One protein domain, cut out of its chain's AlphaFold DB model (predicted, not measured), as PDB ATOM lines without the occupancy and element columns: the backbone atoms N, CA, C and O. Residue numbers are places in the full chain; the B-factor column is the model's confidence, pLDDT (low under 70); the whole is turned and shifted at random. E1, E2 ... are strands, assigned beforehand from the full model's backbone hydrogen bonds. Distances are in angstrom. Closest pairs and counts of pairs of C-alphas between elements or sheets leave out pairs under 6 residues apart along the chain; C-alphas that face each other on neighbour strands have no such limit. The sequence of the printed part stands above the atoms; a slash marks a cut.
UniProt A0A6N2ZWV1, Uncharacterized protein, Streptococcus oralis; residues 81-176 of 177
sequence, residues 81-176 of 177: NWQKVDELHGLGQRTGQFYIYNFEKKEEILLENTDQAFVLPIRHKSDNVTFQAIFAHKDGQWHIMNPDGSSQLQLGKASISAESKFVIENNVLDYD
ATOM      1  N   ASN A  81      57.367 102.540 141.195       93.69
ATOM      2  CA  ASN A  81      56.048 102.193 141.706       93.69
ATOM      3  C   ASN A  81      54.976 102.800 140.804       93.69
ATOM      4  O   ASN A  81      55.083 103.949 140.380       93.69
ATOM      5  N   TRP A  82      53.930 102.032 140.521       94.38
ATOM      6  CA  TRP A  82      52.831 102.452 139.659       94.38
ATOM      7  C   TRP A  82      51.501 102.005 140.257       94.38
ATOM      8  O   TRP A  82      51.333 100.827 140.577       94.38
ATOM      9  N   GLN A  83      50.558 102.935 140.371       94.62
ATOM     10  CA  GLN A  83      49.199 102.689 140.846       94.62
ATOM     11  C   GLN A  83      48.199 103.307 139.872       94.62
ATOM     12  O   GLN A  83      48.258 104.499 139.571       94.62
ATOM     13  N   LYS A  84      47.268 102.499 139.366       92.69
ATOM     14  CA  LYS A  84      46.195 102.983 138.494       92.69
ATOM     15  C   LYS A  84      45.125 103.687 139.328       92.69
ATOM     16  O   LYS A  84      44.714 103.150 140.352       92.69
ATOM     17  N   VAL A  85      44.677 104.855 138.875       93.25
ATOM     18  CA  VAL A  85      43.623 105.642 139.538       93.25
ATOM     19  C   VAL A  85      42.299 105.397 138.828       93.25
ATOM     20  O   VAL A  85      41.339 104.920 139.423       93.25
ATOM     21  N   ASP A  86      42.274 105.647 137.525       90.94
ATOM     22  CA  ASP A  86      41.132 105.391 136.661       90.94
ATOM     23  C   ASP A  86      41.631 104.933 135.277       90.94
ATOM     24  O   ASP A  86      42.762 104.472 135.121       90.94
ATOM     25  N   GLU A  87      40.778 104.989 134.257       88.62
ATOM     26  CA  GLU A  87      41.134 104.554 132.902       88.62
ATOM     27  C   GLU A  87      42.014 105.539 132.126       88.62
ATOM     28  O   GLU A  87      42.592 105.168 131.103       88.62
ATOM     29  N   LEU A  88      42.106 106.779 132.597       90.94
ATOM     30  CA  LEU A  88      42.821 107.892 131.984       90.94
ATOM     31  C   LEU A  88      44.034 108.330 132.805       90.94
ATOM     32  O   LEU A  88      44.937 108.944 132.239       90.94
ATOM     33  N   HIS A  89      44.101 107.975 134.086       93.94
ATOM     34  CA  HIS A  89      45.109 108.473 135.008       93.94
ATOM     35  C   HIS A  89      45.741 107.378 135.869       93.94
ATOM     36  O   HIS A  89      45.112 106.395 136.271       93.94
ATOM     37  N   GLY A  90      47.001 107.599 136.222       94.50
ATOM     38  CA  GLY A  90      47.683 106.825 137.248       94.50
ATOM     39  C   GLY A  90      48.747 107.636 137.970       94.50
ATOM     40  O   GLY A  90      49.177 108.689 137.502       94.50
ATOM     41  N   LEU A  91      49.151 107.122 139.126       97.50
ATOM     42  CA  LEU A  91      50.206 107.665 139.961       97.50
ATOM     43  C   LEU A  91      51.471 106.829 139.762       97.50
ATOM     44  O   LEU A  91      51.503 105.638 140.083       97.50
ATOM     45  N   GLY A  92      52.514 107.463 139.240       97.00
ATOM     46  CA  GLY A  92      53.839 106.879 139.092       97.00
ATOM     47  C   GLY A  92      54.824 107.468 140.093       97.00
ATOM     48  O   GLY A  92      54.771 108.658 140.398       97.00
ATOM     49  N   GLN A  93      55.759 106.654 140.570       97.56
ATOM     50  CA  GLN A  93      56.927 107.103 141.318       97.56
ATOM     51  C   GLN A  93      58.193 106.751 140.543       97.56
ATOM     52  O   GLN A  93      58.353 105.614 140.095       97.56
ATOM     53  N   ARG A  94      59.095 107.713 140.375       96.38
ATOM     54  CA  ARG A  94      60.401 107.507 139.742       96.38
ATOM     55  C   ARG A  94      61.430 108.356 140.463       96.38
ATOM     56  O   ARG A  94      61.199 109.544 140.676       96.38
ATOM     57  N   THR A  95      62.554 107.754 140.842       94.75
ATOM     58  CA  THR A  95      63.640 108.419 141.570       94.75
ATOM     59  C   THR A  95      63.145 109.160 142.817       94.75
ATOM     60  O   THR A  95      63.543 110.290 143.083       94.75
ATOM     61  N   GLY A  96      62.205 108.550 143.549       93.56
ATOM     62  CA  GLY A  96      61.570 109.141 144.734       93.56
ATOM     63  C   GLY A  96      60.557 110.267 144.468       93.56
ATOM     64  O   GLY A  96      59.855 110.657 145.394       93.56
ATOM     65  N   GLN A  97      60.432 110.760 143.233       97.69
ATOM     66  CA  GLN A  97      59.467 111.793 142.844       97.69
ATOM     67  C   GLN A  97      58.148 111.172 142.382       97.69
ATOM     68  O   GLN A  97      58.141 110.089 141.791       97.69
ATOM     69  N   PHE A  98      57.039 111.875 142.613       98.12
ATOM     70  CA  PHE A  98      55.695 111.425 142.253       98.12
ATOM     71  C   PHE A  98      55.161 112.164 141.028       98.12
ATOM     72  O   PHE A  98      55.350 113.372 140.886       98.12
ATOM     73  N   TYR A  99      54.460 111.436 140.162       98.00
ATOM     74  CA  TYR A  99      53.908 111.951 138.916       98.00
ATOM     75  C   TYR A  99      52.474 111.476 138.716       98.00
ATOM     76  O   TYR A  99      52.183 110.293 138.894       98.00
ATOM     77  N   ILE A 100      51.603 112.373 138.260       97.56
ATOM     78  CA  ILE A 100      50.336 111.983 137.642       97.56
ATOM     79  C   ILE A 100      50.606 111.763 136.158       97.56
ATOM     80  O   ILE A 100      51.132 112.643 135.479       97.56
ATOM     81  N   TYR A 101      50.256 110.589 135.648       95.81
ATOM     82  CA  TYR A 101      50.324 110.297 134.222       95.81
ATOM     83  C   TYR A 101      48.927 110.326 133.618       95.81
ATOM     84  O   TYR A 101      48.026 109.675 134.143       95.81
ATOM     85  N   ASN A 102      48.763 111.025 132.498       93.50
ATOM     86  CA  ASN A 102      47.540 111.008 131.705       93.50
ATOM     87  C   ASN A 102      47.739 110.137 130.451       93.50
ATOM     88  O   ASN A 102      48.568 110.447 129.596       93.50
ATOM     89  N   PHE A 103      46.965 109.057 130.321       88.19
ATOM     90  CA  PHE A 103      47.055 108.098 129.215       88.19
ATOM     91  C   PHE A 103      46.583 108.651 127.871       88.19
ATOM     92  O   PHE A 103      47.133 108.283 126.832       88.19
ATOM     93  N   GLU A 104      45.577 109.520 127.885       87.56
ATOM     94  CA  GLU A 104      45.006 110.107 126.674       87.56
ATOM     95  C   GLU A 104      45.979 111.107 126.043       87.56
ATOM     96  O   GLU A 104      46.311 111.009 124.861       87.56
ATOM     97  N   LYS A 105      46.498 112.028 126.859       90.56
ATOM     98  CA  LYS A 105      47.451 113.065 126.450       90.56
ATOM     99  C   LYS A 105      48.890 112.559 126.372       90.56
ATOM    100  O   LYS A 105      49.718 113.177 125.712       90.56
ATOM    101  N   LYS A 106      49.180 111.413 126.998       90.19
ATOM    102  CA  LYS A 106      50.528 110.843 127.171       90.19
ATOM    103  C   LYS A 106      51.477 111.791 127.910       90.19
ATOM    104  O   LYS A 106      52.663 111.856 127.588       90.19
ATOM    105  N   GLU A 107      50.950 112.502 128.899       94.00
ATOM    106  CA  GLU A 107      51.657 113.539 129.654       94.00
ATOM    107  C   GLU A 107      51.993 113.067 131.073       94.00
ATOM    108  O   GLU A 107      51.221 112.342 131.699       94.00
ATOM    109  N   GLU A 108      53.156 113.495 131.570       95.19
ATOM    110  CA  GLU A 108      53.631 113.300 132.944       95.19
ATOM    111  C   GLU A 108      53.603 114.653 133.663       95.19
ATOM    112  O   GLU A 108      54.244 115.604 133.216       95.19
ATOM    113  N   ILE A 109      52.890 114.738 134.783       96.81
ATOM    114  CA  ILE A 109      52.807 115.936 135.622       96.81
ATOM    115  C   ILE A 109      53.532 115.644 136.930       96.81
ATOM    116  O   ILE A 109      53.111 114.771 137.687       96.81
ATOM    117  N   LEU A 110      54.621 116.364 137.194       97.50
ATOM    118  CA  LEU A 110      55.368 116.257 138.446       97.50
ATOM    119  C   LEU A 110      54.553 116.846 139.605       97.50
ATOM    120  O   LEU A 110      54.128 118.000 139.556       97.50
ATOM    121  N   LEU A 111      54.403 116.078 140.682       97.56
ATOM    122  CA  LEU A 111      53.867 116.568 141.945       97.56
ATOM    123  C   LEU A 111      54.998 117.209 142.759       97.56
ATOM    124  O   LEU A 111      55.673 116.558 143.556       97.56
ATOM    125  N   GLU A 112      55.239 118.500 142.529       95.00
ATOM    126  CA  GLU A 112      56.292 119.246 143.233       95.00
ATOM    127  C   GLU A 112      56.090 119.231 144.755       95.00
ATOM    128  O   GLU A 112      54.952 119.182 145.227       95.00
ATOM    129  N   ASN A 113      57.182 119.299 145.523       95.88
ATOM    130  CA  ASN A 113      57.182 119.338 146.997       95.88
ATOM    131  C   ASN A 113      56.344 118.237 147.667       95.88
ATOM    132  O   ASN A 113      55.775 118.454 148.738       95.88
ATOM    133  N   THR A 114      56.247 117.075 147.022       97.44
ATOM    134  CA  THR A 114      55.503 115.918 147.521       97.44
ATOM    135  C   THR A 114      56.479 114.866 148.028       97.44
ATOM    136  O   THR A 114      57.310 114.383 147.260       97.44
ATOM    137  N   ASP A 115      56.392 114.520 149.309       96.38
ATOM    138  CA  ASP A 115      57.250 113.506 149.940       96.38
ATOM    139  C   ASP A 115      56.571 112.125 150.012       96.38
ATOM    140  O   ASP A 115      57.258 111.104 150.068       96.38
ATOM    141  N   GLN A 116      55.237 112.077 149.955       96.94
ATOM    142  CA  GLN A 116      54.438 110.853 149.918       96.94
ATOM    143  C   GLN A 116      53.206 111.038 149.035       96.94
ATOM    144  O   GLN A 116      52.571 112.090 149.057       96.94
ATOM    145  N   ALA A 117      52.817 109.997 148.302       97.62
ATOM    146  CA  ALA A 117      51.528 109.965 147.630       97.62
ATOM    147  C   ALA A 117      50.976 108.542 147.523       97.62
ATOM    148  O   ALA A 117      51.725 107.576 147.353       97.62
ATOM    149  N   PHE A 118      49.652 108.431 147.585       97.44
ATOM    150  CA  PHE A 118      48.913 107.175 147.536       97.44
ATOM    151  C   PHE A 118      47.699 107.299 146.620       97.44
ATOM    152  O   PHE A 118      47.113 108.375 146.490       97.44
ATOM    153  N   VAL A 119      47.294 106.179 146.024       97.81
ATOM    154  CA  VAL A 119      45.975 106.048 145.405       97.81
ATOM    155  C   VAL A 119      45.081 105.340 146.412       97.81
ATOM    156  O   VAL A 119      45.327 104.179 146.727       97.81
ATOM    157  N   LEU A 120      44.094 106.050 146.961       96.75
ATOM    158  CA  LEU A 120      43.250 105.540 148.043       96.75
ATOM    159  C   LEU A 120      41.771 105.527 147.640       96.75
ATOM    160  O   LEU A 120      41.312 106.444 146.944       96.75
ATOM    161  N   PRO A 121      41.007 104.521 148.101       96.38
ATOM    162  CA  PRO A 121      39.592 104.410 147.794       96.38
ATOM    163  C   PRO A 121      38.760 105.403 148.614       96.38
ATOM    164  O   PRO A 121      38.948 105.556 149.824       96.38
ATOM    165  N   ILE A 122      37.776 106.009 147.951       93.38
ATOM    166  CA  ILE A 122      36.714 106.813 148.548       93.38
ATOM    167  C   ILE A 122      35.376 106.173 148.184       93.38
ATOM    168  O   ILE A 122      35.020 106.058 147.008       93.38
ATOM    169  N   ARG A 123      34.624 105.754 149.198       95.50
ATOM    170  CA  ARG A 123      33.296 105.165 149.054       95.50
ATOM    171  C   ARG A 123      32.225 106.232 149.226       95.50
ATOM    172  O   ARG A 123      32.157 106.900 150.251       95.50
ATOM    173  N   HIS A 124      31.356 106.389 148.244       90.75
ATOM    174  CA  HIS A 124      30.188 107.245 148.355       90.75
ATOM    175  C   HIS A 124      29.089 106.495 149.117       90.75
ATOM    176  O   HIS A 124      28.668 105.405 148.729       90.75
ATOM    177  N   LYS A 125      28.663 107.026 150.269       90.31
ATOM    178  CA  LYS A 125      27.851 106.252 151.222       90.31
ATOM    179  C   LYS A 125      26.430 105.973 150.732       90.31
ATOM    180  O   LYS A 125      25.863 104.949 151.104       90.31
ATOM    181  N   SER A 126      25.846 106.855 149.916       88.62
ATOM    182  CA  SER A 126      24.437 106.729 149.516       88.62
ATOM    183  C   SER A 126      24.188 105.634 148.478       88.62
ATOM    184  O   SER A 126      23.125 105.025 148.487       88.62
ATOM    185  N   ASP A 127      25.142 105.398 147.578       92.75
ATOM    186  CA  ASP A 127      25.050 104.397 146.502       92.75
ATOM    187  C   ASP A 127      26.093 103.275 146.635       92.75
ATOM    188  O   ASP A 127      26.083 102.323 145.855       92.75
ATOM    189  N   ASN A 128      26.960 103.358 147.650       91.69
ATOM    190  CA  ASN A 128      28.037 102.418 147.940       91.69
ATOM    191  C   ASN A 128      29.059 102.264 146.797       91.69
ATOM    192  O   ASN A 128      29.782 101.266 146.735       91.69
ATOM    193  N   VAL A 129      29.136 103.246 145.893       92.44
ATOM    194  CA  VAL A 129      30.110 103.266 144.797       92.44
ATOM    195  C   VAL A 129      31.468 103.693 145.342       92.44
ATOM    196  O   VAL A 129      31.571 104.662 146.084       92.44
ATOM    197  N   THR A 130      32.529 102.973 144.977       93.06
ATOM    198  CA  THR A 130      33.904 103.319 145.365       93.06
ATOM    199  C   THR A 130      34.676 103.808 144.153       93.06
ATOM    200  O   THR A 130      34.693 103.140 143.121       93.06
ATOM    201  N   PHE A 131      35.336 104.950 144.293       92.56
ATOM    202  CA  PHE A 131      36.276 105.480 143.313       92.56
ATOM    203  C   PHE A 131      37.649 105.663 143.958       92.56
ATOM    204  O   PHE A 131      37.776 105.666 145.178       92.56
ATOM    205  N   GLN A 132      38.688 105.767 143.138       95.31
ATOM    206  CA  GLN A 132      40.051 105.998 143.606       95.31
ATOM    207  C   GLN A 132      40.390 107.481 143.485       95.31
ATOM    208  O   GLN A 132      39.987 108.132 142.521       95.31
ATOM    209  N   ALA A 133      41.158 108.002 144.433       96.00
ATOM    210  CA  ALA A 133      41.672 109.362 144.391       96.00
ATOM    211  C   ALA A 133      43.155 109.396 144.759       96.00
ATOM    212  O   ALA A 133      43.652 108.538 145.489       96.00
ATOM    213  N   ILE A 134      43.864 110.400 144.245       97.81
ATOM    214  CA  ILE A 134      45.274 110.619 144.562       97.81
ATOM    215  C   ILE A 134      45.358 111.498 145.803       97.81
ATOM    216  O   ILE A 134      44.932 112.652 145.784       97.81
ATOM    217  N   PHE A 135      45.952 110.951 146.856       97.62
ATOM    218  CA  PHE A 135      46.311 111.672 148.065       97.62
ATOM    219  C   PHE A 135      47.801 111.973 148.009       97.62
ATOM    220  O   PHE A 135      48.602 111.049 147.897       97.62
ATOM    221  N   ALA A 136      48.179 113.244 148.091       97.69
ATOM    222  CA  ALA A 136      49.570 113.676 148.095       97.69
ATOM    223  C   ALA A 136      49.865 114.473 149.365       97.69
ATOM    224  O   ALA A 136      49.136 115.408 149.701       97.69
ATOM    225  N   HIS A 137      50.933 114.110 150.068       97.50
ATOM    226  CA  HIS A 137      51.490 114.917 151.138       97.50
ATOM    227  C   HIS A 137      52.429 115.942 150.504       97.50
ATOM    228  O   HIS A 137      53.577 115.653 150.168       97.50
ATOM    229  N   LYS A 138      51.875 117.124 150.247       94.81
ATOM    230  CA  LYS A 138      52.493 118.218 149.507       94.81
ATOM    231  C   LYS A 138      52.660 119.408 150.440       94.81
ATOM    232  O   LYS A 138      51.747 119.739 151.191       94.81
ATOM    233  N   ASP A 139      53.834 120.036 150.419       94.00
ATOM    234  CA  ASP A 139      54.130 121.219 151.243       94.00
ATOM    235  C   ASP A 139      53.845 120.996 152.754       94.00
ATOM    236  O   ASP A 139      53.464 121.907 153.492       94.00
ATOM    237  N   GLY A 140      54.027 119.755 153.228       92.56
ATOM    238  CA  GLY A 140      53.828 119.364 154.627       92.56
ATOM    239  C   GLY A 140      52.371 119.156 155.058       92.56
ATOM    240  O   GLY A 140      52.099 119.142 156.263       92.56
ATOM    241  N   GLN A 141      51.429 119.048 154.114       95.31
ATOM    242  CA  GLN A 141      50.021 118.747 154.388       95.31
ATOM    243  C   GLN A 141      49.458 117.745 153.382       95.31
ATOM    244  O   GLN A 141      49.969 117.599 152.278       95.31
ATOM    245  N   TRP A 142      48.380 117.055 153.750       96.44
ATOM    246  CA  TRP A 142      47.685 116.159 152.832       96.44
ATOM    247  C   TRP A 142      46.720 116.913 151.927       96.44
ATOM    248  O   TRP A 142      45.965 117.776 152.378       96.44
ATOM    249  N   HIS A 143      46.713 116.528 150.657       95.50
ATOM    250  CA  HIS A 143      45.835 117.049 149.625       95.50
ATOM    251  C   HIS A 143      45.215 115.902 148.830       95.50
ATOM    252  O   HIS A 143      45.890 114.916 148.538       95.50
ATOM    253  N   ILE A 144      43.954 116.058 148.432       94.94
ATOM    254  CA  ILE A 144      43.381 115.314 147.309       94.94
ATOM    255  C   ILE A 144      43.698 116.098 146.043       94.94
ATOM    256  O   ILE A 144      43.444 117.304 145.982       94.94
ATOM    257  N   MET A 145      44.265 115.420 145.052       95.94
ATOM    258  CA  MET A 145      44.772 116.053 143.838       95.94
ATOM    259  C   MET A 145      43.776 115.948 142.686       95.94
ATOM    260  O   MET A 145      43.174 114.898 142.463       95.94
ATOM    261  N   ASN A 146      43.673 117.021 141.907       92.88
ATOM    262  CA  ASN A 146      43.085 116.981 140.576       92.88
ATOM    263  C   ASN A 146      44.038 116.275 139.590       92.88
ATOM    264  O   ASN A 146      45.256 116.256 139.810       92.88
ATOM    265  N   PRO A 147      43.531 115.772 138.448       88.75
ATOM    266  CA  PRO A 147      44.369 115.165 137.411       88.75
ATOM    267  C   PRO A 147      45.423 116.096 136.797       88.75
ATOM    268  O   PRO A 147      46.387 115.615 136.211       88.75
ATOM    269  N   ASP A 148      45.252 117.416 136.914       91.06
ATOM    270  CA  ASP A 148      46.220 118.419 136.453       91.06
ATOM    271  C   ASP A 148      47.347 118.702 137.468       91.06
ATOM    272  O   ASP A 148      48.200 119.553 137.223       91.06
ATOM    273  N   GLY A 149      47.360 117.999 138.607       92.25
ATOM    274  CA  GLY A 149      48.345 118.177 139.674       92.25
ATOM    275  C   GLY A 149      48.037 119.324 140.640       92.25
ATOM    276  O   GLY A 149      48.818 119.561 141.562       92.25
ATOM    277  N   SER A 150      46.911 120.026 140.477       93.81
ATOM    278  CA  SER A 150      46.453 121.033 141.437       93.81
ATOM    279  C   SER A 150      45.756 120.399 142.648       93.81
ATOM    280  O   SER A 150      45.235 119.285 142.590       93.81
ATOM    281  N   SER A 151      45.736 121.113 143.775       93.50
ATOM    282  CA  SER A 151      45.016 120.678 144.977       93.50
ATOM    283  C   SER A 151      43.508 120.860 144.794       93.50
ATOM    284  O   SER A 151      43.040 121.991 144.674       93.50
ATOM    285  N   GLN A 152      42.744 119.771 144.867       92.00
ATOM    286  CA  GLN A 152      41.281 119.803 144.913       92.00
ATOM    287  C   GLN A 152      40.770 120.105 146.327       92.00
ATOM    288  O   GLN A 152      39.884 120.938 146.505       92.00
ATOM    289  N   LEU A 153      41.331 119.431 147.337       87.88
ATOM    290  CA  LEU A 153      40.939 119.578 148.740       87.88
ATOM    291  C   LEU A 153      42.154 119.404 149.652       87.88
ATOM    292  O   LEU A 153      42.871 118.415 149.541       87.88
ATOM    293  N   GLN A 154      42.353 120.335 150.584       91.06
ATOM    294  CA  GLN A 154      43.385 120.242 151.615       91.06
ATOM    295  C   GLN A 154      42.810 119.593 152.880       91.06
ATOM    296  O   GLN A 154      41.780 120.023 153.393       91.06
ATOM    297  N   LEU A 155      43.494 118.570 153.385       85.50
ATOM    298  CA  LEU A 155      43.104 117.773 154.553       85.50
ATOM    299  C   LEU A 155      43.944 118.105 155.800       85.50
ATOM    300  O   LEU A 155      43.690 117.589 156.888       85.50
ATOM    301  N   GLY A 156      44.951 118.971 155.663       77.00
ATOM    302  CA  GLY A 156      45.818 119.384 156.763       77.00
ATOM    303  C   GLY A 156      46.742 118.264 157.249       77.00
ATOM    304  O   GLY A 156      47.234 117.452 156.466       77.00
ATOM    305  N   LYS A 157      47.002 118.228 158.562       76.12
ATOM    306  CA  LYS A 157      47.919 117.273 159.219       76.12
ATOM    307  C   LYS A 157      47.245 115.940 159.585       76.12
ATOM    308  O   LYS A 157      47.430 115.434 160.690       76.12
ATOM    309  N   ALA A 158      46.422 115.401 158.690       76.75
ATOM    310  CA  ALA A 158      45.811 114.087 158.879       76.75
ATOM    311  C   ALA A 158      46.879 112.972 158.872       76.75
ATOM    312  O   ALA A 158      47.907 113.085 158.208       76.75
ATOM    313  N   SER A 159      46.638 111.878 159.598       86.50
ATOM    314  CA  SER A 159      47.510 110.697 159.568       86.50
ATOM    315  C   SER A 159      47.026 109.742 158.478       86.50
ATOM    316  O   SER A 159      46.285 108.797 158.750       86.50
ATOM    317  N   ILE A 160      47.387 110.021 157.226       92.62
ATOM    318  CA  ILE A 160      47.022 109.198 156.065       92.62
ATOM    319  C   ILE A 160      48.165 108.232 155.746       92.62
ATOM    320  O   ILE A 160      49.337 108.595 155.801       92.62
ATOM    321  N   SER A 161      47.814 106.988 155.425       94.50
ATOM    322  CA  SER A 161      48.749 105.933 155.028       94.50
ATOM    323  C   SER A 161      48.233 105.200 153.788       94.50
ATOM    324  O   SER A 161      47.079 105.383 153.400       94.50
ATOM    325  N   ALA A 162      49.054 104.324 153.208       94.00
ATOM    326  CA  ALA A 162      48.669 103.486 152.069       94.00
ATOM    327  C   ALA A 162      47.443 102.583 152.335       94.00
ATOM    328  O   ALA A 162      46.769 102.183 151.395       94.00
ATOM    329  N   GLU A 163      47.141 102.285 153.604       95.00
ATOM    330  CA  GLU A 163      46.016 101.426 154.007       95.00
ATOM    331  C   GLU A 163      44.752 102.217 154.378       95.00
ATOM    332  O   GLU A 163      43.726 101.638 154.747       95.00
ATOM    333  N   SER A 164      44.814 103.550 154.331       94.75
ATOM    334  CA  SER A 164      43.678 104.398 154.677       94.75
ATOM    335  C   SER A 164      42.542 104.236 153.664       94.75
ATOM    336  O   SER A 164      42.753 104.178 152.455       94.75
ATOM    337  N   LYS A 165      41.311 104.196 154.174       95.75
ATOM    338  CA  LYS A 165      40.079 104.139 153.385       95.75
ATOM    339  C   LYS A 165      39.192 105.294 153.802       95.75
ATOM    340  O   LYS A 165      39.204 105.671 154.974       95.75
ATOM    341  N   PHE A 166      38.431 105.836 152.861       93.69
ATOM    342  CA  PHE A 166      37.583 106.991 153.120       93.69
ATOM    343  C   PHE A 166      36.155 106.760 152.655       93.69
ATOM    344  O   PHE A 166      35.894 106.027 151.702       93.69
ATOM    345  N   VAL A 167      35.229 107.430 153.326       93.25
ATOM    346  CA  VAL A 167      33.820 107.494 152.972       93.25
ATOM    347  C   VAL A 167      33.427 108.955 152.792       93.25
ATOM    348  O   VAL A 167      33.906 109.831 153.510       93.25
ATOM    349  N   ILE A 168      32.561 109.227 151.822       89.62
ATOM    350  CA  ILE A 168      31.946 110.538 151.642       89.62
ATOM    351  C   ILE A 168      30.431 110.442 151.846       89.62
ATOM    352  O   ILE A 168      29.745 109.605 151.250       89.62
ATOM    353  N   GLU A 169      29.908 111.304 152.713       88.00
ATOM    354  CA  GLU A 169      28.483 111.444 153.016       88.00
ATOM    355  C   GLU A 169      28.168 112.925 153.211       88.00
ATOM    356  O   GLU A 169      28.878 113.621 153.930       88.00
ATOM    357  N   ASN A 170      27.108 113.431 152.574       85.56
ATOM    358  CA  ASN A 170      26.696 114.837 152.696       85.56
ATOM    359  C   ASN A 170      27.840 115.838 152.429       85.56
ATOM    360  O   ASN A 170      27.956 116.855 153.110       85.56
ATOM    361  N   ASN A 171      28.685 115.543 151.432       79.00
ATOM    362  CA  ASN A 171      29.888 116.310 151.071       79.00
ATOM    363  C   ASN A 171      30.965 116.396 152.168       79.00
ATOM    364  O   ASN A 171      31.858 117.238 152.086       79.00
ATOM    365  N   VAL A 172      30.905 115.529 153.177       85.00
ATOM    366  CA  VAL A 172      31.929 115.399 154.214       85.00
ATOM    367  C   VAL A 172      32.728 114.133 153.948       85.00
ATOM    368  O   VAL A 172      32.150 113.059 153.797       85.00
ATOM    369  N   LEU A 173      34.050 114.281 153.874       88.12
ATOM    370  CA  LEU A 173      34.992 113.173 153.773       88.12
ATOM    371  C   LEU A 173      35.424 112.747 155.179       88.12
ATOM    372  O   LEU A 173      35.868 113.589 155.959       88.12
ATOM    373  N   ASP A 174      35.339 111.455 155.470       89.25
ATOM    374  CA  ASP A 174      35.786 110.862 156.731       89.25
ATOM    375  C   ASP A 174      36.487 109.519 156.474       89.25
ATOM    376  O   ASP A 174      36.438 108.983 155.364       89.25
ATOM    377  N   TYR A 175      37.154 108.971 157.485       89.31
ATOM    378  CA  TYR A 175      37.723 107.629 157.417       89.31
ATOM    379  C   TYR A 175      36.613 106.574 157.357       89.31
ATOM    380  O   TYR A 175      35.644 106.613 158.115       89.31
ATOM    381  N   ASP A 176      36.780 105.605 156.461       86.75
ATOM    382  CA  ASP A 176      35.914 104.433 156.381       86.75
ATOM    383  C   ASP A 176      36.385 103.409 157.422       86.75
ATOM    384  O   ASP A 176      37.463 102.824 157.266       86.75
TER     385      ASP A 176
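AT A GLANCE: This is residues 81 to 176 of the 177 residues of an uncharacterized protein of Streptococcus oralis (UniProt A0A6N2ZWV1). Two sheets lie only partly face to face as a sandwich: a four-stranded sheet, E1 to E4, packs by E1, E2 and E3 on the long hairpin E5 and E6 of a larger sheet that curls like part of a barrel. E7 and E8 extend that curl on one side of the hairpin, and the small hairpin E9 and E10 joins it on the other, beside the last residues of E5. The printed part has 96 residues, with ten named strands in the order E1 to E10 and no named helix, and its class is all strand. The smaller sheet runs E1 E2 E3 E4, antiparallel; the larger runs E8 E7 E6 E5 E9 E10, mixed. The whole is compact, with a radius of gyration of the C-alphas of 13.0 A and spans of 37, 30 and 21 A.

IN THESE COORDINATES: Find C-alpha 81 at (56.048, 102.193, 141.706), where E1 begins, residues 81 to 84. E2, residues 89 to 94, runs 16.0 A, and E3, residues 97 to 102, runs 16.3 A. E4 follows at residues 107 to 110. At C-alpha 114, (55.503, 115.918, 147.521), begins the longest strand, E5, residues 114 to 124, 26.8 A. E6, residues 130 to 138, runs 24.2 A. E7 is residues 141 to 145, E8 151 to 156, and E9 166 to 169. E10, residues 172 to 175, ends at C-alpha 175, (37.723, 107.629, 157.417).

HOW THE PARTS SIT: E1 to E4 form a meander, each strand the antiparallel neighbour of the one before; look at N 83 and O 91, 2.9 A apart, in E1 and E2, N 92 and O 99, 2.9 A, in E2 and E3, and N 100 and O 109, 2.9 A, in E3 and E4. E5 to E8 form a second meander: N 118 and O 135 are 2.8 A apart, N 143 and O 136 2.8 A, and N 155 and O 142 2.8 A. E9 is parallel to E5 at 47 degrees, with N 168 and O 123 at 2.8 A. E9 and E10 are a hairpin, with N 167 and O 174 at 2.8 A. Between the sheets, the closest C-alphas of E1 and E5 are those of Gln 83 and Val 119, 6.5 A apart; those of E3 and E5 are Phe 98 and Thr 114, 6.9 A apart. E4 and E5 are apart.

THE WHOLE: The C-alphas farthest apart are those of Thr 95 and Ser 126, 40.0 A. The printed part has no cut and no long link; E8 to E9, nine residues, is short, and the others are tight. The mean pLDDT of the printed part is 92.8, and no printed residue is under 70.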